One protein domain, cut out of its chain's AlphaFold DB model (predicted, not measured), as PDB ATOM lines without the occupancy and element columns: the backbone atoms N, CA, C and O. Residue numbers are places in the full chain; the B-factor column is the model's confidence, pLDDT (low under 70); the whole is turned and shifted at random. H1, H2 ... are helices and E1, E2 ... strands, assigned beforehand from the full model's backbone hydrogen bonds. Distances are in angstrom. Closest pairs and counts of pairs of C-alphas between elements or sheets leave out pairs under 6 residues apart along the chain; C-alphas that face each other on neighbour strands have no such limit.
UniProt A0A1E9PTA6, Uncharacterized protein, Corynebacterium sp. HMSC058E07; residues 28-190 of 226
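AT A GLANCE: This is residues 28 to 190 of the 226 residues of an uncharacterized protein of Corynebacterium sp. HMSC058E07 (UniProt A0A1E9PTA6). A long helix, H1, packs along two small three-stranded sheets, and beyond its last residues lies a cluster of helices in which the longest helix, H6, stands crosswise to H1. The sheet E2 E5 E6 covers the earlier part of H1, the sheet E1 E3 E4 its later part, and H2, H3, H4 and H5 gather beyond H6. The printed part has 163 residues, with six named helices followed along the chain by six named strands; both sheets are antiparallel and the class is mixed, helices and strands. The whole is compact, with a radius of gyration of the C-alphas of 16.1 A and spans of 48 by 35 by 25 A.

HOW THE PARTS SIT: In one sheet, E2, residues 153 to 156, is the antiparallel neighbour of E5, residues 176 to 181, with N 154 and O 178 2.8 A apart. E5 forms a hairpin with E6, residues 184 to 187, with N 179 and O 186 2.8 A apart. H1, residues 29 to 47, is on this sheet at a height of 7.9 A, two layers with a helix on one face, and runs across the strands at 65 degrees to E2 on the local plane; the closest C-alphas of H1 and E5, Ala 36 and Val 178, are 6.2 A apart. H1 is also on the other sheet, where E3, residues 162 to 165, is the inner strand between E1, residues 136 to 139, and E4, residues 168 to 172. N 137 and O 164 are 2.9 A apart, as are N 165 and O 168 in the hairpin E3 and E4. H6, residues 109 to 130, only grazes that sheet with residues 122 to 130. The hub is H5, residues 81 to 95: it touches H6 at a steep tilt of 48 degrees, closest C-alphas Ala 91 and Ile 116 at 6.7 A, and H3, residues 61 to 69, about perpendicular at 86 degrees, closest C-alphas Leu 66 and Ala 87 at 5.6 A. H5 only just touches H2, residues 52 to 56, with 3 pairs of C-alphas within 8 A, the closest Thr 55 and Val 94 at 6.2 A. H4, residues 73 to 77, touches H6, closest C-alphas Val 73 and Ala 114 at 5.8 A. In the six helices every O i to N i+4 pair is within hydrogen-bond range.

IN THESE COORDINATES: H1 begins at C-alpha 29 (117.034, 110.396, 110.610) and is 26.8 A long. H6 is 31.2 A, H5 20.6 A and E5 15.7 A. E6 ends at C-alpha 187 (116.278, 120.342, 96.414).

THE WHOLE: The C-alphas farthest apart, Asp 61 and Ser 149, are 48.3 A apart. The printed part has no cut; the links H5 to H6 and E1 to E2 are long. Mean pLDDT of the printed part is 77.6, with residues 124 to 135 and 164 to 174 among those under 70.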
ATOM      1  N   SER A  28     120.425 112.492 113.515       91.31
ATOM      2  CA  SER A  28     119.421 111.422 113.438       91.31
ATOM      3  C   SER A  28     118.625 111.502 112.129       91.31
ATOM      4  O   SER A  28     118.577 112.540 111.470       91.31
ATOM      5  N   GLU A  29     117.966 110.404 111.749       93.31
ATOM      6  CA  GLU A  29     117.034 110.396 110.610       93.31
ATOM      7  C   GLU A  29     115.840 111.342 110.818       93.31
ATOM      8  O   GLU A  29     115.391 111.950 109.850       93.31
ATOM      9  N   GLU A  30     115.364 111.525 112.057       93.06
ATOM     10  CA  GLU A  30     114.262 112.450 112.363       93.06
ATOM     11  C   GLU A  30     114.726 113.912 112.225       93.06
ATOM     12  O   GLU A  30     114.106 114.669 111.482       93.06
ATOM     13  N   ASP A  31     115.873 114.284 112.811       92.12
ATOM     14  CA  ASP A  31     116.433 115.644 112.683       92.12
ATOM     15  C   ASP A  31     116.772 115.989 111.222       92.12
ATOM     16  O   ASP A  31     116.574 117.120 110.772       92.12
ATOM     17  N   PHE A  32     117.305 115.023 110.465       92.00
ATOM     18  CA  PHE A  32     117.674 115.213 109.062       92.00
ATOM     19  C   PHE A  32     116.436 115.359 108.168       92.00
ATOM     20  O   PHE A  32     116.395 116.259 107.327       92.00
ATOM     21  N   ALA A  33     115.394 114.551 108.395       92.94
ATOM     22  CA  ALA A  33     114.112 114.689 107.710       92.94
ATOM     23  C   ALA A  33     113.395 116.004 108.065       92.94
ATOM     24  O   ALA A  33     112.831 116.635 107.173       92.94
ATOM     25  N   GLU A  34     113.441 116.465 109.322       94.56
ATOM     26  CA  GLU A  34     112.883 117.769 109.713       94.56
ATOM     27  C   GLU A  34     113.662 118.943 109.096       94.56
ATOM     28  O   GLU A  34     113.048 119.865 108.551       94.56
ATOM     29  N   LYS A  35     115.004 118.900 109.089       91.44
ATOM     30  CA  LYS A  35     115.840 119.941 108.459       91.44
ATOM     31  C   LYS A  35     115.624 119.986 106.937       91.44
ATOM     32  O   LYS A  35     115.465 121.069 106.381       91.44
ATOM     33  N   ALA A  36     115.518 118.830 106.275       90.69
ATOM     34  CA  ALA A  36     115.181 118.738 104.852       90.69
ATOM     35  C   ALA A  36     113.741 119.190 104.548       90.69
ATOM     36  O   ALA A  36     113.510 119.874 103.550       90.69
ATOM     37  N   ALA A  37     112.774 118.876 105.416       91.25
ATOM     38  CA  ALA A  37     111.405 119.370 105.278       91.25
ATOM     39  C   ALA A  37     111.379 120.902 105.347       91.25
ATOM     40  O   ALA A  37     110.711 121.544 104.537       91.25
ATOM     41  N   LYS A  38     112.171 121.489 106.254       90.56
ATOM     42  CA  LYS A  38     112.310 122.938 106.374       90.56
ATOM     43  C   LYS A  38     112.936 123.579 105.129       90.56
ATOM     44  O   LYS A  38     112.414 124.591 104.671       90.56
ATOM     45  N   THR A  39     113.952 122.960 104.517       88.69
ATOM     46  CA  THR A  39     114.489 123.391 103.209       88.69
ATOM     47  C   THR A  39     113.401 123.458 102.134       88.69
ATOM     48  O   THR A  39     113.345 124.435 101.391       88.69
ATOM     49  N   VAL A  40     112.501 122.468 102.063       86.88
ATOM     50  CA  VAL A  40     111.386 122.482 101.096       86.88
ATOM     51  C   VAL A  40     110.355 123.561 101.440       86.88
ATOM     52  O   VAL A  40     109.940 124.290 100.542       86.88
ATOM     53  N   GLU A  41     109.959 123.716 102.712       86.94
ATOM     54  CA  GLU A  41     109.063 124.815 103.116       86.94
ATOM     55  C   GLU A  41     109.648 126.181 102.713       86.94
ATOM     56  O   GLU A  41     108.951 126.990 102.102       86.94
ATOM     57  N   ASP A  42     110.929 126.430 102.996       84.56
ATOM     58  CA  ASP A  42     111.578 127.718 102.723       84.56
ATOM     59  C   ASP A  42     111.895 127.950 101.240       84.56
ATOM     60  O   ASP A  42     111.854 129.098 100.797       84.56
ATOM     61  N   PHE A  43     112.121 126.897 100.446       81.00
ATOM     62  CA  PHE A  43     112.167 126.997  98.984       81.00
ATOM     63  C   PHE A  43     110.830 127.504  98.430       81.00
ATOM     64  O   PHE A  43     110.798 128.535  97.761       81.00
ATOM     65  N   PHE A  44     109.719 126.831  98.755       79.19
ATOM     66  CA  PHE A  44     108.397 127.229  98.260       79.19
ATOM     67  C   PHE A  44     107.993 128.619  98.760       79.19
ATOM     68  O   PHE A  44     107.523 129.435  97.971       79.19
ATOM     69  N   ASN A  45     108.232 128.924 100.039       76.44
ATOM     70  CA  ASN A  45     107.934 130.248 100.582       76.44
ATOM     71  C   ASN A  45     108.770 131.354  99.909       76.44
ATOM     72  O   ASN A  45     108.251 132.442  99.706       76.44
ATOM     73  N   ALA A  46     110.036 131.111  99.544       75.31
ATOM     74  CA  ALA A  46     110.876 132.118  98.885       75.31
ATOM     75  C   ALA A  46     110.571 132.288  97.385       75.31
ATOM     76  O   ALA A  46     110.570 133.410  96.886       75.31
ATOM     77  N   VAL A  47     110.304 131.190  96.669       72.81
ATOM     78  CA  VAL A  47     110.053 131.183  95.212       72.81
ATOM     79  C   VAL A  47     108.609 131.573  94.864       72.81
ATOM     80  O   VAL A  47     108.316 131.867  93.707       72.81
ATOM     81  N   PHE A  48     107.716 131.662  95.859       73.00
ATOM     82  CA  PHE A  48     106.308 132.024  95.673       73.00
ATOM     83  C   PHE A  48     105.756 133.007  96.731       73.00
ATOM     84  O   PHE A  48     104.569 132.944  97.057       73.00
ATOM     85  N   ASP A  49     106.576 133.919  97.270       70.75
ATOM     86  CA  ASP A  49     106.096 135.033  98.110       70.75
ATOM     87  C   ASP A  49     105.583 136.226  97.281       70.75
ATOM     88  O   ASP A  49     106.102 136.580  96.224       70.75
ATOM     89  N   THR A  50     104.603 136.926  97.844       60.56
ATOM     90  CA  THR A  50     104.077 138.221  97.397       60.56
ATOM     91  C   THR A  50     105.149 139.277  97.082       60.56
ATOM     92  O   THR A  50     104.943 140.091  96.177       60.56
ATOM     93  N   SER A  51     106.317 139.261  97.745       65.69
ATOM     94  CA  SER A  51     107.423 140.186  97.437       65.69
ATOM     95  C   SER A  51     108.052 139.992  96.048       65.69
ATOM     96  O   SER A  51     108.750 140.888  95.570       65.69
ATOM     97  N   LEU A  52     107.749 138.897  95.339       67.94
ATOM     98  CA  LEU A  52     108.208 138.666  93.964       67.94
ATOM     99  C   LEU A  52     107.668 139.686  92.960       67.94
ATOM    100  O   LEU A  52     108.377 139.996  92.005       67.94
ATOM    101  N   VAL A  53     106.478 140.265  93.188       64.25
ATOM    102  CA  VAL A  53     105.991 141.420  92.399       64.25
ATOM    103  C   VAL A  53     107.036 142.532  92.443       64.25
ATOM    104  O   VAL A  53     107.491 143.033  91.417       64.25
ATOM    105  N   ASP A  54     107.461 142.853  93.661       66.00
ATOM    106  CA  ASP A  54     108.384 143.927  93.984       66.00
ATOM    107  C   ASP A  54     109.791 143.649  93.423       66.00
ATOM    108  O   ASP A  54     110.510 144.587  93.083       66.00
ATOM    109  N   THR A  55     110.208 142.385  93.316       72.31
ATOM    110  CA  THR A  55     111.490 141.988  92.703       72.31
ATOM    111  C   THR A  55     111.428 142.046  91.175       72.31
ATOM    112  O   THR A  55     112.295 142.662  90.551       72.31
ATOM    113  N   ILE A  56     110.371 141.500  90.561       72.94
ATOM    114  CA  ILE A  56     110.166 141.530  89.105       72.94
ATOM    115  C   ILE A  56     110.028 142.971  88.602       72.94
ATOM    116  O   ILE A  56     110.626 143.314  87.584       72.94
ATOM    117  N   ASP A  57     109.319 143.850  89.316       68.88
ATOM    118  CA  ASP A  57     109.159 145.253  88.911       68.88
ATOM    119  C   ASP A  57     110.455 146.079  89.000       68.88
ATOM    120  O   ASP A  57     110.570 147.104  88.318       68.88
ATOM    121  N   LYS A  58     111.474 145.611  89.734       78.62
ATOM    122  CA  LYS A  58     112.809 146.240  89.793       78.62
ATOM    123  C   LYS A  58     113.753 145.806  88.663       78.62
ATOM    124  O   LYS A  58     114.748 146.493  88.434       78.62
ATOM    125  N   LEU A  59     113.450 144.727  87.937       78.38
ATOM    126  CA  LEU A  59     114.264 144.266  86.804       78.38
ATOM    127  C   LEU A  59     114.287 145.269  85.626       78.38
ATOM    128  O   LEU A  59     113.335 146.041  85.444       78.38
ATOM    129  N   PRO A  60     115.311 145.217  84.754       87.62
ATOM    130  CA  PRO A  60     115.282 145.875  83.450       87.62
ATOM    131  C   PRO A  60     114.098 145.429  82.579       87.62
ATOM    132  O   PRO A  60     113.660 144.280  82.621       87.62
ATOM    133  N   ASP A  61     113.609 146.332  81.727       84.06
ATOM    134  CA  ASP A  61     112.498 146.082  80.792       84.06
ATOM    135  C   ASP A  61     112.738 144.914  79.821       84.06
ATOM    136  O   ASP A  61     111.785 144.314  79.329       84.06
ATOM    137  N   GLU A  62     114.000 144.607  79.534       86.75
ATOM    138  CA  GLU A  62     114.428 143.503  78.674       86.75
ATOM    139  C   GLU A  62     114.349 142.159  79.409       86.75
ATOM    140  O   GLU A  62     113.630 141.263  78.966       86.75
ATOM    141  N   GLU A  63     114.945 142.069  80.603       85.44
ATOM    142  CA  GLU A  63     114.844 140.909  81.502       85.44
ATOM    143  C   GLU A  63     113.374 140.574  81.833       85.44
ATOM    144  O   GLU A  63     112.949 139.423  81.718       85.44
ATOM    145  N   LYS A  64     112.542 141.594  82.109       78.69
ATOM    146  CA  LYS A  64     111.080 141.454  82.294       78.69
ATOM    147  C   LYS A  64     110.368 140.838  81.090       78.69
ATOM    148  O   LYS A  64     109.398 140.101  81.265       78.69
ATOM    149  N   ARG A  65     110.778 141.189  79.865       80.19
ATOM    150  CA  ARG A  65     110.165 140.678  78.624       80.19
ATOM    151  C   ARG A  65     110.629 139.264  78.314       80.19
ATOM    152  O   ARG A  65     109.821 138.489  77.814       80.19
ATOM    153  N   LEU A  66     111.881 138.928  78.618       83.69
ATOM    154  CA  LEU A  66     112.403 137.571  78.473       83.69
ATOM    155  C   LEU A  66     111.719 136.614  79.454       83.69
ATOM    156  O   LEU A  66     111.133 135.635  79.006       83.69
ATOM    157  N   LEU A  67     111.639 136.956  80.744       81.38
ATOM    158  CA  LEU A  67     110.888 136.156  81.723       81.38
ATOM    159  C   LEU A  67     109.428 135.935  81.312       81.38
ATOM    160  O   LEU A  67     108.940 134.813  81.349       81.38
ATOM    161  N   LYS A  68     108.739 136.981  80.837       76.56
ATOM    162  CA  LYS A  68     107.345 136.869  80.362       76.56
ATOM    163  C   LYS A  68     107.189 136.136  79.022       76.56
ATOM    164  O   LYS A  68     106.067 135.762  78.684       76.56
ATOM    165  N   ARG A  69     108.273 135.939  78.257       75.56
ATOM    166  CA  ARG A  69     108.290 135.083  77.058       75.56
ATOM    167  C   ARG A  69     108.465 133.614  77.411       75.56
ATOM    168  O   ARG A  69     107.843 132.806  76.741       75.56
ATOM    169  N   VAL A  70     109.244 133.287  78.444       76.50
ATOM    170  CA  VAL A  70     109.493 131.914  78.919       76.50
ATOM    171  C   VAL A  70     108.256 131.383  79.660       76.50
ATOM    172  O   VAL A  70     108.203 131.350  80.885       76.50
ATOM    173  N   ASN A  71     107.219 131.019  78.906       70.75
ATOM    174  CA  ASN A  71     105.938 130.518  79.426       70.75
ATOM    175  C   ASN A  71     105.604 129.080  78.981       70.75
ATOM    176  O   ASN A  71     104.665 128.482  79.501       70.75
ATOM    177  N   SER A  72     106.395 128.527  78.062       67.12
ATOM    178  CA  SER A  72     106.394 127.130  77.621       67.12
ATOM    179  C   SER A  72     107.816 126.685  77.253       67.12
ATOM    180  O   SER A  72     108.680 127.518  76.960       67.12
ATOM    181  N   VAL A  73     108.080 125.376  77.216       70.88
ATOM    182  CA  VAL A  73     109.401 124.853  76.806       70.88
ATOM    183  C   VAL A  73     109.715 125.213  75.344       70.88
ATOM    184  O   VAL A  73     110.855 125.544  75.026       70.88
ATOM    185  N   GLU A  74     108.705 125.257  74.468       72.69
ATOM    186  CA  GLU A  74     108.839 125.761  73.091       72.69
ATOM    187  C   GLU A  74     109.304 127.228  73.075       72.69
ATOM    188  O   GLU A  74     110.316 127.546  72.453       72.69
ATOM    189  N   SER A  75     108.654 128.102  73.855       75.88
ATOM    190  CA  SER A  75     108.986 129.535  73.925       75.88
ATOM    191  C   SER A  75     110.396 129.832  74.449       75.88
ATOM    192  O   SER A  75     110.973 130.863  74.101       75.88
ATOM    193  N   PHE A  76     110.952 128.937  75.277       79.81
ATOM    194  CA  PHE A  76     112.340 128.997  75.732       79.81
ATOM    195  C   PHE A  76     113.303 128.483  74.658       79.81
ATOM    196  O   PHE A  76     114.342 129.091  74.417       79.81
ATOM    197  N   ASN A  77     112.965 127.382  73.987       77.12
ATOM    198  CA  ASN A  77     113.814 126.791  72.953       77.12
ATOM    199  C   ASN A  77     113.968 127.700  71.724       77.12
ATOM    200  O   ASN A  77     115.066 127.753  71.166       77.12
ATOM    201  N   ASP A  78     112.921 128.463  71.388       89.06
ATOM    202  CA  ASP A  78     112.892 129.513  70.355       89.06
ATOM    203  C   ASP A  78     113.774 130.743  70.664       89.06
ATOM    204  O   ASP A  78     114.005 131.575  69.782       89.06
ATOM    205  N   LEU A  79     114.273 130.893  71.897       90.25
ATOM    206  CA  LEU A  79     115.239 131.940  72.238       90.25
ATOM    207  C   LEU A  79     116.617 131.645  71.619       90.25
ATOM    208  O   LEU A  79     117.088 130.503  71.610       90.25
ATOM    209  N   SER A  80     117.313 132.694  71.178       93.62
ATOM    210  CA  SER A  80     118.751 132.611  70.888       93.62
ATOM    211  C   SER A  80     119.558 132.285  72.151       93.62
ATOM    212  O   SER A  80     119.104 132.527  73.267       93.62
ATOM    213  N   ASP A  81     120.773 131.747  72.008       92.69
ATOM    214  CA  ASP A  81     121.567 131.319  73.171       92.69
ATOM    215  C   ASP A  81     121.891 132.469  74.144       92.69
ATOM    216  O   ASP A  81     121.913 132.243  75.354       92.69
ATOM    217  N   GLU A  82     122.053 133.690  73.620       93.56
ATOM    218  CA  GLU A  82     122.249 134.939  74.373       93.56
ATOM    219  C   GLU A  82     120.970 135.366  75.127       93.56
ATOM    220  O   GLU A  82     121.028 135.775  76.289       93.56
ATOM    221  N   GLU A  83     119.791 135.216  74.508       94.25
ATOM    222  CA  GLU A  83     118.497 135.404  75.180       94.25
ATOM    223  C   GLU A  83     118.251 134.331  76.254       94.25
ATOM    224  O   GLU A  83     117.688 134.660  77.297       94.25
ATOM    225  N   LYS A  84     118.687 133.079  76.037       93.50
ATOM    226  CA  LYS A  84     118.599 131.990  77.031       93.50
ATOM    227  C   LYS A  84     119.445 132.297  78.259       93.50
ATOM    228  O   LYS A  84     118.921 132.229  79.365       93.50
ATOM    229  N   ASP A  85     120.706 132.690  78.078       93.75
ATOM    230  CA  ASP A  85     121.583 133.065  79.197       93.75
ATOM    231  C   ASP A  85     121.011 134.262  79.972       93.75
ATOM    232  O   ASP A  85     120.906 134.220  81.198       93.75
ATOM    233  N   THR A  86     120.519 135.279  79.258       92.50
ATOM    234  CA  THR A  86     119.868 136.449  79.873       92.50
ATOM    235  C   THR A  86     118.582 136.074  80.625       92.50
ATOM    236  O   THR A  86     118.323 136.604  81.705       92.50
ATOM    237  N   ALA A  87     117.774 135.150  80.095       88.50
ATOM    238  CA  ALA A  87     116.556 134.666  80.749       88.50
ATOM    239  C   ALA A  87     116.856 133.808  81.990       88.50
ATOM    240  O   ALA A  87     116.159 133.936  82.995       88.50
ATOM    241  N   ILE A  88     117.907 132.984  81.939       91.25
ATOM    242  CA  ILE A  88     118.409 132.189  83.067       91.25
ATOM    243  C   ILE A  88     118.923 133.112  84.180       91.25
ATOM    244  O   ILE A  88     118.530 132.951  85.333       91.25
ATOM    245  N   GLU A  89     119.741 134.120  83.856       91.69
ATOM    246  CA  GLU A  89     120.168 135.132  84.831       91.69
ATOM    247  C   GLU A  89     118.989 135.912  85.423       91.69
ATOM    248  O   GLU A  89     118.950 136.137  86.631       91.69
ATOM    249  N   ALA A  90     118.030 136.338  84.598       88.69
ATOM    250  CA  ALA A  90     116.850 137.062  85.062       88.69
ATOM    251  C   ALA A  90     115.993 136.208  86.010       88.69
ATOM    252  O   ALA A  90     115.528 136.705  87.033       88.69
ATOM    253  N   ALA A  91     115.816 134.920  85.704       85.75
ATOM    254  CA  ALA A  91     115.086 133.988  86.556       85.75
ATOM    255  C   ALA A  91     115.814 133.746  87.879       85.75
ATOM    256  O   ALA A  91     115.187 133.734  88.935       85.75
ATOM    257  N   ASP A  92     117.137 133.623  87.857       87.81
ATOM    258  CA  ASP A  92     117.921 133.394  89.067       87.81
ATOM    259  C   ASP A  92     117.996 134.647  89.962       87.81
ATOM    260  O   ASP A  92     117.859 134.543  91.176       87.81
ATOM    261  N   LYS A  93     118.042 135.861  89.391       86.06
ATOM    262  CA  LYS A  93     117.886 137.126  90.149       86.06
ATOM    263  C   LYS A  93     116.543 137.231  90.889       86.06
ATOM    264  O   LYS A  93     116.452 137.976  91.863       86.06
ATOM    265  N   VAL A  94     115.497 136.548  90.410       81.00
ATOM    266  CA  VAL A  94     114.134 136.617  90.968       81.00
ATOM    267  C   VAL A  94     113.841 135.446  91.910       81.00
ATOM    268  O   VAL A  94     113.331 135.666  93.005       81.00
ATOM    269  N   TYR A  95     114.162 134.218  91.503       80.75
ATOM    270  CA  TYR A  95     113.838 132.984  92.229       80.75
ATOM    271  C   TYR A  95     115.016 132.457  93.065       80.75
ATOM    272  O   TYR A  95     114.800 131.697  94.009       80.75
ATOM    273  N   GLY A  96     116.256 132.844  92.737       82.06
ATOM    274  CA  GLY A  96     117.495 132.318  93.321       82.06
ATOM    275  C   GLY A  96     117.502 130.794  93.340       82.06
ATOM    276  O   GLY A  96     117.603 130.185  94.409       82.06
ATOM    277  N   PHE A  97     117.267 130.175  92.184       78.44
ATOM    278  CA  PHE A  97     117.134 128.725  92.114       78.44
ATOM    279  C   PHE A  97     118.505 128.045  92.206       78.44
ATOM    280  O   PHE A  97     118.582 126.983  92.818       78.44
ATOM    281  N   ARG A  98     119.592 128.681  91.738       81.00
ATOM    282  CA  ARG A  98     120.964 128.156  91.897       81.00
ATOM    283  C   ARG A  98     121.391 127.979  93.350       81.00
ATOM    284  O   ARG A  98     122.041 126.996  93.698       81.00
ATOM    285  N   ASP A  99     120.981 128.896  94.223       80.75
ATOM    286  CA  ASP A  99     121.272 128.813  95.660       80.75
ATOM    287  C   ASP A  99     120.556 127.633  96.347       80.75
ATOM    288  O   ASP A  99     120.938 127.240  97.450       80.75
ATOM    289  N   ARG A 100     119.499 127.083  95.730       74.56
ATOM    290  CA  ARG A 100     118.509 126.217  96.395       74.56
ATOM    291  C   ARG A 100     118.297 124.846  95.742       74.56
ATOM    292  O   ARG A 100     117.792 123.946  96.414       74.56
ATOM    293  N   VAL A 101     118.648 124.680  94.468       73.81
ATOM    294  CA  VAL A 101     118.450 123.454  93.677       73.81
ATOM    295  C   VAL A 101     119.790 122.737  93.473       73.81
ATOM    296  O   VAL A 101     120.795 123.365  93.149       73.81
ATOM    297  N   ASP A 102     119.813 121.423  93.699       71.19
ATOM    298  CA  ASP A 102     121.006 120.580  93.537       71.19
ATOM    299  C   ASP A 102     121.374 120.448  92.052       71.19
ATOM    300  O   ASP A 102     120.498 120.274  91.203       71.19
ATOM    301  N   GLY A 103     122.666 120.553  91.733       70.44
ATOM    302  CA  GLY A 103     123.175 120.494  90.358       70.44
ATOM    303  C   GLY A 103     122.703 121.614  89.418       70.44
ATOM    304  O   GLY A 103     122.884 121.485  88.214       70.44
ATOM    305  N   ALA A 104     122.112 122.708  89.919       77.31
ATOM    306  CA  ALA A 104     121.510 123.761  89.087       77.31
ATOM    307  C   ALA A 104     122.475 124.458  88.103       77.31
ATOM    308  O   ALA A 104     122.034 124.951  87.067       77.31
ATOM    309  N   ASP A 105     123.777 124.484  88.404       77.00
ATOM    310  CA  ASP A 105     124.826 124.987  87.501       77.00
ATOM    311  C   ASP A 105     125.336 123.933  86.495       77.00
ATOM    312  O   ASP A 105     125.952 124.293  85.493       77.00
ATOM    313  N   ASP A 106     125.055 122.648  86.737       74.75
ATOM    314  CA  ASP A 106     125.369 121.517  85.847       74.75
ATOM    315  C   ASP A 106     124.178 121.122  84.940       74.75
ATOM    316  O   ASP A 106     124.325 120.279  84.049       74.75
ATOM    317  N   MET A 107     122.991 121.708  85.152       75.75
ATOM    318  CA  MET A 107     121.804 121.494  84.314       75.75
ATOM    319  C   MET A 107     122.044 121.975  82.874       75.75
ATOM    320  O   MET A 107     122.715 122.981  82.632       75.75
ATOM    321  N   SER A 108     121.446 121.295  81.890       75.81
ATOM    322  CA  SER A 108     121.439 121.809  80.514       75.81
ATOM    323  C   SER A 108     120.639 123.117  80.424       75.81
ATOM    324  O   SER A 108     119.809 123.413  81.294       75.81
ATOM    325  N   LYS A 109     120.842 123.913  79.362       80.25
ATOM    326  CA  LYS A 109     120.013 125.112  79.136       80.25
ATOM    327  C   LYS A 109     118.541 124.720  79.007       80.25
ATOM    328  O   LYS A 109     117.678 125.438  79.495       80.25
ATOM    329  N   GLU A 110     118.274 123.576  78.391       73.69
ATOM    330  CA  GLU A 110     116.958 122.993  78.159       73.69
ATOM    331  C   GLU A 110     116.268 122.585  79.474       73.69
ATOM    332  O   GLU A 110     115.126 122.981  79.710       73.69
ATOM    333  N   ASP A 111     116.964 121.870  80.366       71.75
ATOM    334  CA  ASP A 111     116.435 121.474  81.683       71.75
ATOM    335  C   ASP A 111     116.232 122.701  82.590       71.75
ATOM    336  O   ASP A 111     115.214 122.822  83.276       71.75
ATOM    337  N   THR A 112     117.172 123.652  82.555       77.88
ATOM    338  CA  THR A 112     117.063 124.931  83.277       77.88
ATOM    339  C   THR A 112     115.869 125.739  82.761       77.88
ATOM    340  O   THR A 112     115.091 126.281  83.545       77.88
ATOM    341  N   GLY A 113     115.666 125.770  81.441       73.50
ATOM    342  CA  GLY A 113     114.497 126.368  80.806       73.50
ATOM    343  C   GLY A 113     113.191 125.717  81.261       73.50
ATOM    344  O   GLY A 113     112.249 126.429  81.599       73.50
ATOM    345  N   ALA A 114     113.140 124.385  81.354       71.31
ATOM    346  CA  ALA A 114     111.974 123.662  81.860       71.31
ATOM    347  C   ALA A 114     111.661 123.989  83.336       71.31
ATOM    348  O   ALA A 114     110.493 124.193  83.677       71.31
ATOM    349  N   LEU A 115     112.683 124.118  84.193       75.31
ATOM    350  CA  LEU A 115     112.531 124.567  85.584       75.31
ATOM    351  C   LEU A 115     111.953 125.992  85.661       75.31
ATOM    352  O   LEU A 115     110.989 126.231  86.390       75.31
ATOM    353  N   ILE A 116     112.497 126.928  84.875       78.94
ATOM    354  CA  ILE A 116     112.029 128.323  84.824       78.94
ATOM    355  C   ILE A 116     110.587 128.397  84.302       78.94
ATOM    356  O   ILE A 116     109.770 129.113  84.879       78.94
ATOM    357  N   VAL A 117     110.243 127.625  83.265       71.19
ATOM    358  CA  VAL A 117     108.865 127.508  82.757       71.19
ATOM    359  C   VAL A 117     107.924 127.014  83.858       71.19
ATOM    360  O   VAL A 117     106.899 127.647  84.087       71.19
ATOM    361  N   GLY A 118     108.280 125.956  84.596       69.44
ATOM    362  CA  GLY A 118     107.457 125.436  85.696       69.44
ATOM    363  C   GLY A 118     107.189 126.469  86.800       69.44
ATOM    364  O   GLY A 118     106.050 126.613  87.257       69.44
ATOM    365  N   ILE A 119     108.210 127.244  87.183       76.44
ATOM    366  CA  ILE A 119     108.074 128.354  88.140       76.44
ATOM    367  C   ILE A 119     107.171 129.457  87.562       76.44
ATOM    368  O   ILE A 119     106.228 129.888  88.229       76.44
ATOM    369  N   ASN A 120     107.389 129.864  86.307       74.06
ATOM    370  CA  ASN A 120     106.613 130.908  85.633       74.06
ATOM    371  C   ASN A 120     105.133 130.535  85.463       74.06
ATOM    372  O   ASN A 120     104.266 131.368  85.728       74.06
ATOM    373  N   THR A 121     104.821 129.294  85.078       71.00
ATOM    374  CA  THR A 121     103.442 128.785  84.996       71.00
ATOM    375  C   THR A 121     102.779 128.786  86.373       71.00
ATOM    376  O   THR A 121     101.654 129.261  86.519       71.00
ATOM    377  N   THR A 122     103.489 128.323  87.408       69.69
ATOM    378  CA  THR A 122     102.982 128.310  88.791       69.69
ATOM    379  C   THR A 122     102.696 129.728  89.305       69.69
ATOM    380  O   THR A 122     101.681 129.964  89.964       69.69
ATOM    381  N   LEU A 123     103.554 130.690  88.959       71.19
ATOM    382  CA  LEU A 123     103.403 132.103  89.304       71.19
ATOM    383  C   LEU A 123     102.279 132.811  88.537       71.19
ATOM    384  O   LEU A 123     101.526 133.577  89.132       71.19
ATOM    385  N   ASP A 124     102.116 132.556  87.239       68.75
ATOM    386  CA  ASP A 124     100.994 133.079  86.449       68.75
ATOM    387  C   ASP A 124      99.644 132.562  86.982       68.75
ATOM    388  O   ASP A 124      98.692 133.335  87.122       68.75
ATOM    389  N   VAL A 125      99.583 131.291  87.398       61.09
ATOM    390  CA  VAL A 125      98.426 130.726  88.109       61.09
ATOM    391  C   VAL A 125      98.213 131.416  89.462       61.09
ATOM    392  O   VAL A 125      97.100 131.875  89.725       61.09
ATOM    393  N   LEU A 126      99.254 131.578  90.292       63.12
ATOM    394  CA  LEU A 126      99.178 132.354  91.541       63.12
ATOM    395  C   LEU A 126      98.594 133.753  91.300       63.12
ATOM    396  O   LEU A 126      97.605 134.114  91.938       63.12
ATOM    397  N   TRP A 127      99.144 134.522  90.358       63.81
ATOM    398  CA  TRP A 127      98.687 135.882  90.063       63.81
ATOM    399  C   TRP A 127      97.218 135.929  89.631       63.81
ATOM    400  O   TRP A 127      96.457 136.732  90.177       63.81
ATOM    401  N   ARG A 128      96.794 135.047  88.716       59.66
ATOM    402  CA  ARG A 128      95.413 135.005  88.197       59.66
ATOM    403  C   ARG A 128      94.376 134.626  89.251       59.66
ATOM    404  O   ARG A 128      93.299 135.214  89.272       59.66
ATOM    405  N   PHE A 129      94.677 133.652  90.108       54.00
ATOM    406  CA  PHE A 129      93.721 133.145  91.100       54.00
ATOM    407  C   PHE A 129      93.574 134.046  92.334       54.00
ATOM    408  O   PHE A 129      92.624 133.880  93.097       54.00
ATOM    409  N   THR A 130      94.511 134.972  92.559       54.22
ATOM    410  CA  THR A 130      94.646 135.678  93.848       54.22
ATOM    411  C   THR A 130      94.686 137.203  93.737       54.22
ATOM    412  O   THR A 130      94.929 137.873  94.738       54.22
ATOM    413  N   ASP A 131      94.476 137.749  92.534       55.41
ATOM    414  CA  ASP A 131      94.608 139.184  92.218       55.41
ATOM    415  C   ASP A 131      95.962 139.765  92.690       55.41
ATOM    416  O   ASP A 131      96.068 140.883  93.194       55.41
ATOM    417  N   GLY A 132      97.014 138.940  92.593       53.91
ATOM    418  CA  GLY A 132      98.373 139.247  93.047       53.91
ATOM    419  C   GLY A 132      98.605 139.290  94.560       53.91
ATOM    420  O   GLY A 132      99.652 139.777  94.979       53.91
ATOM    421  N   GLN A 133      97.682 138.775  95.378       54.59
ATOM    422  CA  GLN A 133      97.817 138.711  96.844       54.59
ATOM    423  C   GLN A 133      98.152 137.301  97.368       54.59
ATOM    424  O   GLN A 133      98.137 137.055  98.575       54.59
ATOM    425  N   GLY A 134      98.418 136.355  96.469       54.88
ATOM    426  CA  GLY A 134      98.697 134.960  96.783       54.88
ATOM    427  C   GLY A 134     100.159 134.673  97.090       54.88
ATOM    428  O   GLY A 134     101.049 135.115  96.372       54.88
ATOM    429  N   ALA A 135     100.367 133.827  98.095       64.62
ATOM    430  CA  ALA A 135     101.587 133.051  98.265       64.62
ATOM    431  C   ALA A 135     101.265 131.552  98.149       64.62
ATOM    432  O   ALA A 135     100.141 131.123  98.458       64.62
ATOM    433  N   MET A 136     102.249 130.751  97.736       71.88
ATOM    434  CA  MET A 136     102.193 129.290  97.850       71.88
ATOM    435  C   MET A 136     102.992 128.837  99.072       71.88
ATOM    436  O   MET A 136     104.150 129.199  99.233       71.88
ATOM    437  N   THR A 137     102.385 127.990  99.901       72.75
ATOM    438  CA  THR A 137     103.071 127.330 101.021       72.75
ATOM    439  C   THR A 137     103.095 125.826 100.794       72.75
ATOM    440  O   THR A 137     102.034 125.213 100.636       72.75
ATOM    441  N   ALA A 138     104.275 125.217 100.845       78.50
ATOM    442  CA  ALA A 138     104.414 123.774 100.994       78.50
ATOM    443  C   ALA A 138     104.492 123.392 102.475       78.50
ATOM    444  O   ALA A 138     104.931 124.182 103.309       78.50
ATOM    445  N   LYS A 139     104.085 122.163 102.795       84.94
ATOM    446  CA  LYS A 139     104.336 121.526 104.087       84.94
ATOM    447  C   LYS A 139     104.609 120.028 103.913       84.94
ATOM    448  O   LYS A 139     103.651 119.273 103.726       84.94
ATOM    449  N   PRO A 140     105.876 119.589 103.973       86.19
ATOM    450  CA  PRO A 140     106.237 118.175 104.001       86.19
ATOM    451  C   PRO A 140     105.840 117.485 105.310       86.19
ATOM    452  O   PRO A 140     105.714 118.109 106.366       86.19
ATOM    453  N   ASP A 141     105.685 116.167 105.236       88.38
ATOM    454  CA  ASP A 141     105.495 115.270 106.371       88.38
ATOM    455  C   ASP A 141     106.792 114.470 106.598       88.38
ATOM    456  O   ASP A 141     106.990 113.437 105.949       88.38
ATOM    457  N   PRO A 142     107.701 114.925 107.486       91.12
ATOM    458  CA  PRO A 142     108.998 114.275 107.699       91.12
ATOM    459  C   PRO A 142     108.866 112.836 108.210       91.12
ATOM    460  O   PRO A 142     109.764 112.031 108.000       91.12
ATOM    461  N   LYS A 143     107.720 112.456 108.793       91.31
ATOM    462  CA  LYS A 143     107.467 111.084 109.268       91.31
ATOM    463  C   LYS A 143     107.095 110.109 108.142       91.31
ATOM    464  O   LYS A 143     106.924 108.920 108.405       91.31
ATOM    465  N   LYS A 144     106.972 110.597 106.900       90.88
ATOM    466  CA  LYS A 144     106.879 109.792 105.670       90.88
ATOM    467  C   LYS A 144     108.159 109.829 104.829       90.88
ATOM    468  O   LYS A 144     108.176 109.220 103.766       90.88
ATOM    469  N   ALA A 145     109.177 110.581 105.241       92.56
ATOM    470  CA  ALA A 145     110.374 110.773 104.439       92.56
ATOM    471  C   ALA A 145     111.284 109.535 104.477       92.56
ATOM    472  O   ALA A 145     111.507 108.943 105.532       92.56
ATOM    473  N   GLU A 146     111.839 109.166 103.325       94.12
ATOM    474  CA  GLU A 146     112.831 108.100 103.197       94.12
ATOM    475  C   GLU A 146     114.234 108.719 103.208       94.12
ATOM    476  O   GLU A 146     114.614 109.445 102.287       94.12
ATOM    477  N   VAL A 147     114.988 108.461 104.277       92.81
ATOM    478  CA  VAL A 147     116.355 108.960 104.493       92.81
ATOM    479  C   VAL A 147     117.368 107.885 104.095       92.81
ATOM    480  O   VAL A 147     117.202 106.716 104.446       92.81
ATOM    481  N   ASP A 148     118.428 108.256 103.375       91.69
ATOM    482  CA  ASP A 148     119.517 107.327 103.061       91.69
ATOM    483  C   ASP A 148     120.443 107.081 104.268       91.69
ATOM    484  O   ASP A 148     120.608 107.918 105.155       91.69
ATOM    485  N   SER A 149     121.137 105.940 104.276       84.69
ATOM    486  CA  SER A 149     122.022 105.559 105.385       84.69
ATOM    487  C   SER A 149     123.232 106.480 105.597       84.69
ATOM    488  O   SER A 149     123.873 106.385 106.641       84.69
ATOM    489  N   GLY A 150     123.587 107.317 104.614       85.81
ATOM    490  CA  GLY A 150     124.655 108.311 104.720       85.81
ATOM    491  C   GLY A 150     124.179 109.708 105.125       85.81
ATOM    492  O   GLY A 150     125.024 110.557 105.390       85.81
ATOM    493  N   ARG A 151     122.859 109.954 105.165       88.62
ATOM    494  CA  ARG A 151     122.238 111.280 105.357       88.62
ATOM    495  C   ARG A 151     122.808 112.313 104.378       88.62
ATOM    496  O   ARG A 151     123.192 113.428 104.719       88.62
ATOM    497  N   THR A 152     122.844 111.879 103.124       86.56
ATOM    498  CA  THR A 152     123.166 112.635 101.911       86.56
ATOM    499  C   THR A 152     121.918 112.944 101.078       86.56
ATOM    500  O   THR A 152     121.962 113.827 100.224       86.56
ATOM    501  N   LYS A 153     120.799 112.242 101.318       90.00
ATOM    502  CA  LYS A 153     119.538 112.333 100.578       90.00
ATOM    503  C   LYS A 153     118.318 112.028 101.466       90.00
ATOM    504  O   LYS A 153     118.285 111.045 102.204       90.00
ATOM    505  N   VAL A 154     117.270 112.835 101.310       92.06
ATOM    506  CA  VAL A 154     115.912 112.613 101.833       92.06
ATOM    507  C   VAL A 154     114.934 112.601 100.664       92.06
ATOM    508  O   VAL A 154     114.971 113.506  99.838       92.06
ATOM    509  N   THR A 155     114.034 111.622 100.591       91.50
ATOM    510  CA  THR A 155     112.942 111.599  99.601       91.50
ATOM    511  C   THR A 155     111.592 111.714 100.299       91.50
ATOM    512  O   THR A 155     111.240 110.890 101.138       91.50
ATOM    513  N   PHE A 156     110.822 112.734  99.934       88.81
ATOM    514  CA  PHE A 156     109.452 112.980 100.366       88.81
ATOM    515  C   PHE A 156     108.489 112.343  99.349       88.81
ATOM    516  O   PHE A 156     108.314 112.897  98.260       88.81
ATOM    517  N   PRO A 157     107.869 111.182  99.652       84.75
ATOM    518  CA  PRO A 157     107.019 110.466  98.701       84.75
ATOM    519  C   PRO A 157     105.752 111.252  98.338       84.75
ATOM    520  O   PRO A 157     105.340 112.169  99.053       84.75
ATOM    521  N   VAL A 158     105.104 110.861  97.240       78.00
ATOM    522  CA  VAL A 158     103.849 111.456  96.742       78.00
ATOM    523  C   VAL A 158     102.813 111.597  97.867       78.00
ATOM    524  O   VAL A 158     102.529 110.644  98.594       78.00
ATOM    525  N   GLY A 159     102.254 112.800  98.036       73.06
ATOM    526  CA  GLY A 159     101.273 113.091  99.091       73.06
ATOM    527  C   GLY A 159     101.850 113.180 100.516       73.06
ATOM    528  O   GLY A 159     101.089 113.232 101.489       73.06
ATOM    529  N   SER A 160     103.178 113.207 100.676       80.00
ATOM    530  CA  SER A 160     103.814 113.659 101.921       80.00
ATOM    531  C   SER A 160     103.918 115.183 101.999       80.00
ATOM    532  O   SER A 160     103.808 115.717 103.099       80.00
ATOM    533  N   VAL A 161     104.043 115.895 100.871       77.06
ATOM    534  CA  VAL A 161     103.980 117.363 100.838       77.06
ATOM    535  C   VAL A 161     102.547 117.821 100.577       77.06
ATOM    536  O   VAL A 161     101.947 117.501  99.556       77.06
ATOM    537  N   SER A 162     101.984 118.593 101.508       74.88
ATOM    538  CA  SER A 162     100.737 119.329 101.292       74.88
ATOM    539  C   SER A 162     101.077 120.713 100.749       74.88
ATOM    540  O   SER A 162     101.597 121.552 101.482       74.88
ATOM    541  N   ILE A 163     100.782 120.955  99.472       71.81
ATOM    542  CA  ILE A 163     100.908 122.280  98.859       71.81
ATOM    543  C   ILE A 163      99.577 123.022  99.004       71.81
ATOM    544  O   ILE A 163      98.499 122.445  98.827       71.81
ATOM    545  N   ARG A 164      99.641 124.310  99.351       66.44
ATOM    546  CA  ARG A 164      98.480 125.200  99.450       66.44
ATOM    547  C   ARG A 164      98.752 126.503  98.714       66.44
ATOM    548  O   ARG A 164      99.733 127.182  99.004       66.44
ATOM    549  N   LEU A 165      97.848 126.858  97.811       60.47
ATOM    550  CA  LEU A 165      97.872 128.078  97.010       60.47
ATOM    551  C   LEU A 165      96.688 128.939  97.445       60.47
ATOM    552  O   LEU A 165      95.553 128.610  97.123       60.47
ATOM    553  N   ALA A 166      96.925 129.979  98.250       56.38
ATOM    554  CA  ALA A 166      95.885 130.912  98.717       56.38
ATOM    555  C   ALA A 166      94.536 130.256  99.129       56.38
ATOM    556  O   ALA A 166      93.463 130.711  98.745       56.38
ATOM    557  N   MET A 167      94.609 129.197  99.952       46.84
ATOM    558  CA  MET A 167      93.510 128.322 100.432       46.84
ATOM    559  C   MET A 167      93.077 127.155  99.519       46.84
ATOM    560  O   MET A 167      92.413 126.249 100.023       46.84
ATOM    561  N   LEU A 168      93.494 127.090  98.251       45.34
ATOM    562  CA  LEU A 168      93.297 125.913  97.390       45.34
ATOM    563  C   LEU A 168      94.343 124.813  97.678       45.34
ATOM    564  O   LEU A 168      95.516 125.137  97.902       45.34
ATOM    565  N   PRO A 169      93.968 123.519  97.666       46.66
ATOM    566  CA  PRO A 169      94.917 122.411  97.743       46.66
ATOM    567  C   PRO A 169      95.588 122.154  96.383       46.66
ATOM    568  O   PRO A 169      94.915 121.976  95.368       46.66
ATOM    569  N   GLY A 170      96.921 122.102  96.374       55.53
ATOM    570  CA  GLY A 170      97.706 121.612  95.239       55.53
ATOM    571  C   GLY A 170      98.003 120.117  95.372       55.53
ATOM    572  O   GLY A 170      98.199 119.620  96.485       55.53
ATOM    573  N   ASN A 171      98.070 119.421  94.239       53.16
ATOM    574  CA  ASN A 171      98.559 118.051  94.139       53.16
ATOM    575  C   ASN A 171     100.017 118.041  93.652       53.16
ATOM    576  O   ASN A 171     100.454 118.900  92.889       53.16
ATOM    577  N   GLN A 172     100.753 117.028  94.093       61.16
ATOM    578  CA  GLN A 172     102.128 116.730  93.703       61.16
ATOM    579  C   GLN A 172     102.110 115.341  93.050       61.16
ATOM    580  O   GLN A 172     101.732 114.388  93.730       61.16
ATOM    581  N   GLU A 173     102.485 115.209  91.771       57.22
ATOM    582  CA  GLU A 173     102.530 113.891  91.097       57.22
ATOM    583  C   GLU A 173     103.809 113.093  91.430       57.22
ATOM    584  O   GLU A 173     103.748 111.868  91.535       57.22
ATOM    585  N   GLU A 174     104.954 113.758  91.638       68.00
ATOM    586  CA  GLU A 174     106.273 113.114  91.787       68.00
ATOM    587  C   GLU A 174     106.936 113.402  93.157       68.00
ATOM    588  O   GLU A 174     106.782 114.505  93.689       68.00
ATOM    589  N   PRO A 175     107.679 112.448  93.765       75.75
ATOM    590  CA  PRO A 175     108.387 112.664  95.032       75.75
ATOM    591  C   PRO A 175     109.414 113.803  94.971       75.75
ATOM    592  O   PRO A 175     110.278 113.812  94.100       75.75
ATOM    593  N   ILE A 176     109.402 114.701  95.960       84.06
ATOM    594  CA  ILE A 176     110.462 115.710  96.109       84.06
ATOM    595  C   ILE A 176     111.651 115.054  96.805       84.06
ATOM    596  O   ILE A 176     111.497 114.430  97.853       84.06
ATOM    597  N   THR A 177     112.851 115.216  96.256       87.56
ATOM    598  CA  THR A 177     114.094 114.835  96.933       87.56
ATOM    599  C   THR A 177     114.817 116.085  97.439       87.56
ATOM    600  O   THR A 177     114.839 117.105  96.764       87.56
ATOM    601  N   VAL A 178     115.452 115.994  98.604       87.56
ATOM    602  CA  VAL A 178     116.457 116.946  99.099       87.56
ATOM    603  C   VAL A 178     117.784 116.202  99.223       87.56
ATOM    604  O   VAL A 178     117.796 115.046  99.648       87.56
ATOM    605  N   ARG A 179     118.899 116.833  98.858       87.94
ATOM    606  CA  ARG A 179     120.251 116.266  98.948       87.94
ATOM    607  C   ARG A 179     121.209 117.194  99.685       87.94
ATOM    608  O   ARG A 179     120.917 118.374  99.861       87.94
ATOM    609  N   VAL A 180     122.342 116.645 100.117       82.56
ATOM    610  CA  VAL A 180     123.477 117.406 100.648       82.56
ATOM    611  C   VAL A 180     124.491 117.631  99.530       82.56
ATOM    612  O   VAL A 180     125.177 116.696  99.123       82.56
ATOM    613  N   ASP A 181     124.613 118.879  99.086       77.00
ATOM    614  CA  ASP A 181     125.635 119.348  98.144       77.00
ATOM    615  C   ASP A 181     126.316 120.605  98.711       77.00
ATOM    616  O   ASP A 181     125.690 121.404  99.403       77.00
ATOM    617  N   GLY A 182     127.629 120.743  98.520       72.19
ATOM    618  CA  GLY A 182     128.426 121.840  99.088       72.19
ATOM    619  C   GLY A 182     128.391 121.974 100.624       72.19
ATOM    620  O   GLY A 182     128.817 123.000 101.150       72.19
ATOM    621  N   GLY A 183     127.867 120.982 101.359       74.25
ATOM    622  CA  GLY A 183     127.566 121.081 102.800       74.25
ATOM    623  C   GLY A 183     126.204 121.723 103.126       74.25
ATOM    624  O   GLY A 183     125.891 121.991 104.288       74.25
ATOM    625  N   GLN A 184     125.367 121.957 102.119       80.19
ATOM    626  CA  GLN A 184     124.049 122.577 102.221       80.19
ATOM    627  C   GLN A 184     122.953 121.594 101.799       80.19
ATOM    628  O   GLN A 184     123.176 120.708 100.979       80.19
ATOM    629  N   LEU A 185     121.751 121.758 102.355       82.81
ATOM    630  CA  LEU A 185     120.570 121.033 101.886       82.81
ATOM    631  C   LEU A 185     119.971 121.762 100.681       82.81
ATOM    632  O   LEU A 185     119.522 122.899 100.819       82.81
ATOM    633  N   ARG A 186     119.941 121.086  99.532       80.88
ATOM    634  CA  ARG A 186     119.429 121.579  98.245       80.88
ATOM    635  C   ARG A 186     118.353 120.636  97.708       80.88
ATOM    636  O   ARG A 186     118.364 119.447  98.018       80.88
ATOM    637  N   VAL A 187     117.394 121.147  96.942       82.50
ATOM    638  CA  VAL A 187     116.278 120.342  96.414       82.50
ATOM    639  C   VAL A 187     116.636 119.772  95.037       82.50
ATOM    640  O   VAL A 187     117.184 120.475  94.199       82.50
ATOM    641  N   ASP A 188     116.343 118.497  94.806       76.81
ATOM    642  CA  ASP A 188     116.562 117.789  93.536       76.81
ATOM    643  C   ASP A 188     115.648 118.392  92.449       76.81
ATOM    644  O   ASP A 188     114.461 118.615  92.695       76.81
ATOM    645  N   GLY A 189     116.199 118.701  91.271       59.91
ATOM    646  CA  GLY A 189     115.648 119.679  90.318       59.91
ATOM    647  C   GLY A 189     114.416 119.278  89.496       59.91
ATOM    648  O   GLY A 189     114.391 119.535  88.295       59.91
ATOM    649  N   GLN A 190     113.385 118.675  90.098       54.25
ATOM    650  CA  GLN A 190     112.103 118.390  89.437       54.25
ATOM    651  C   GLN A 190     110.911 118.796  90.321       54.25
ATOM    652  O   GLN A 190     110.676 118.227  91.387       54.25
TER     653      GLN A 190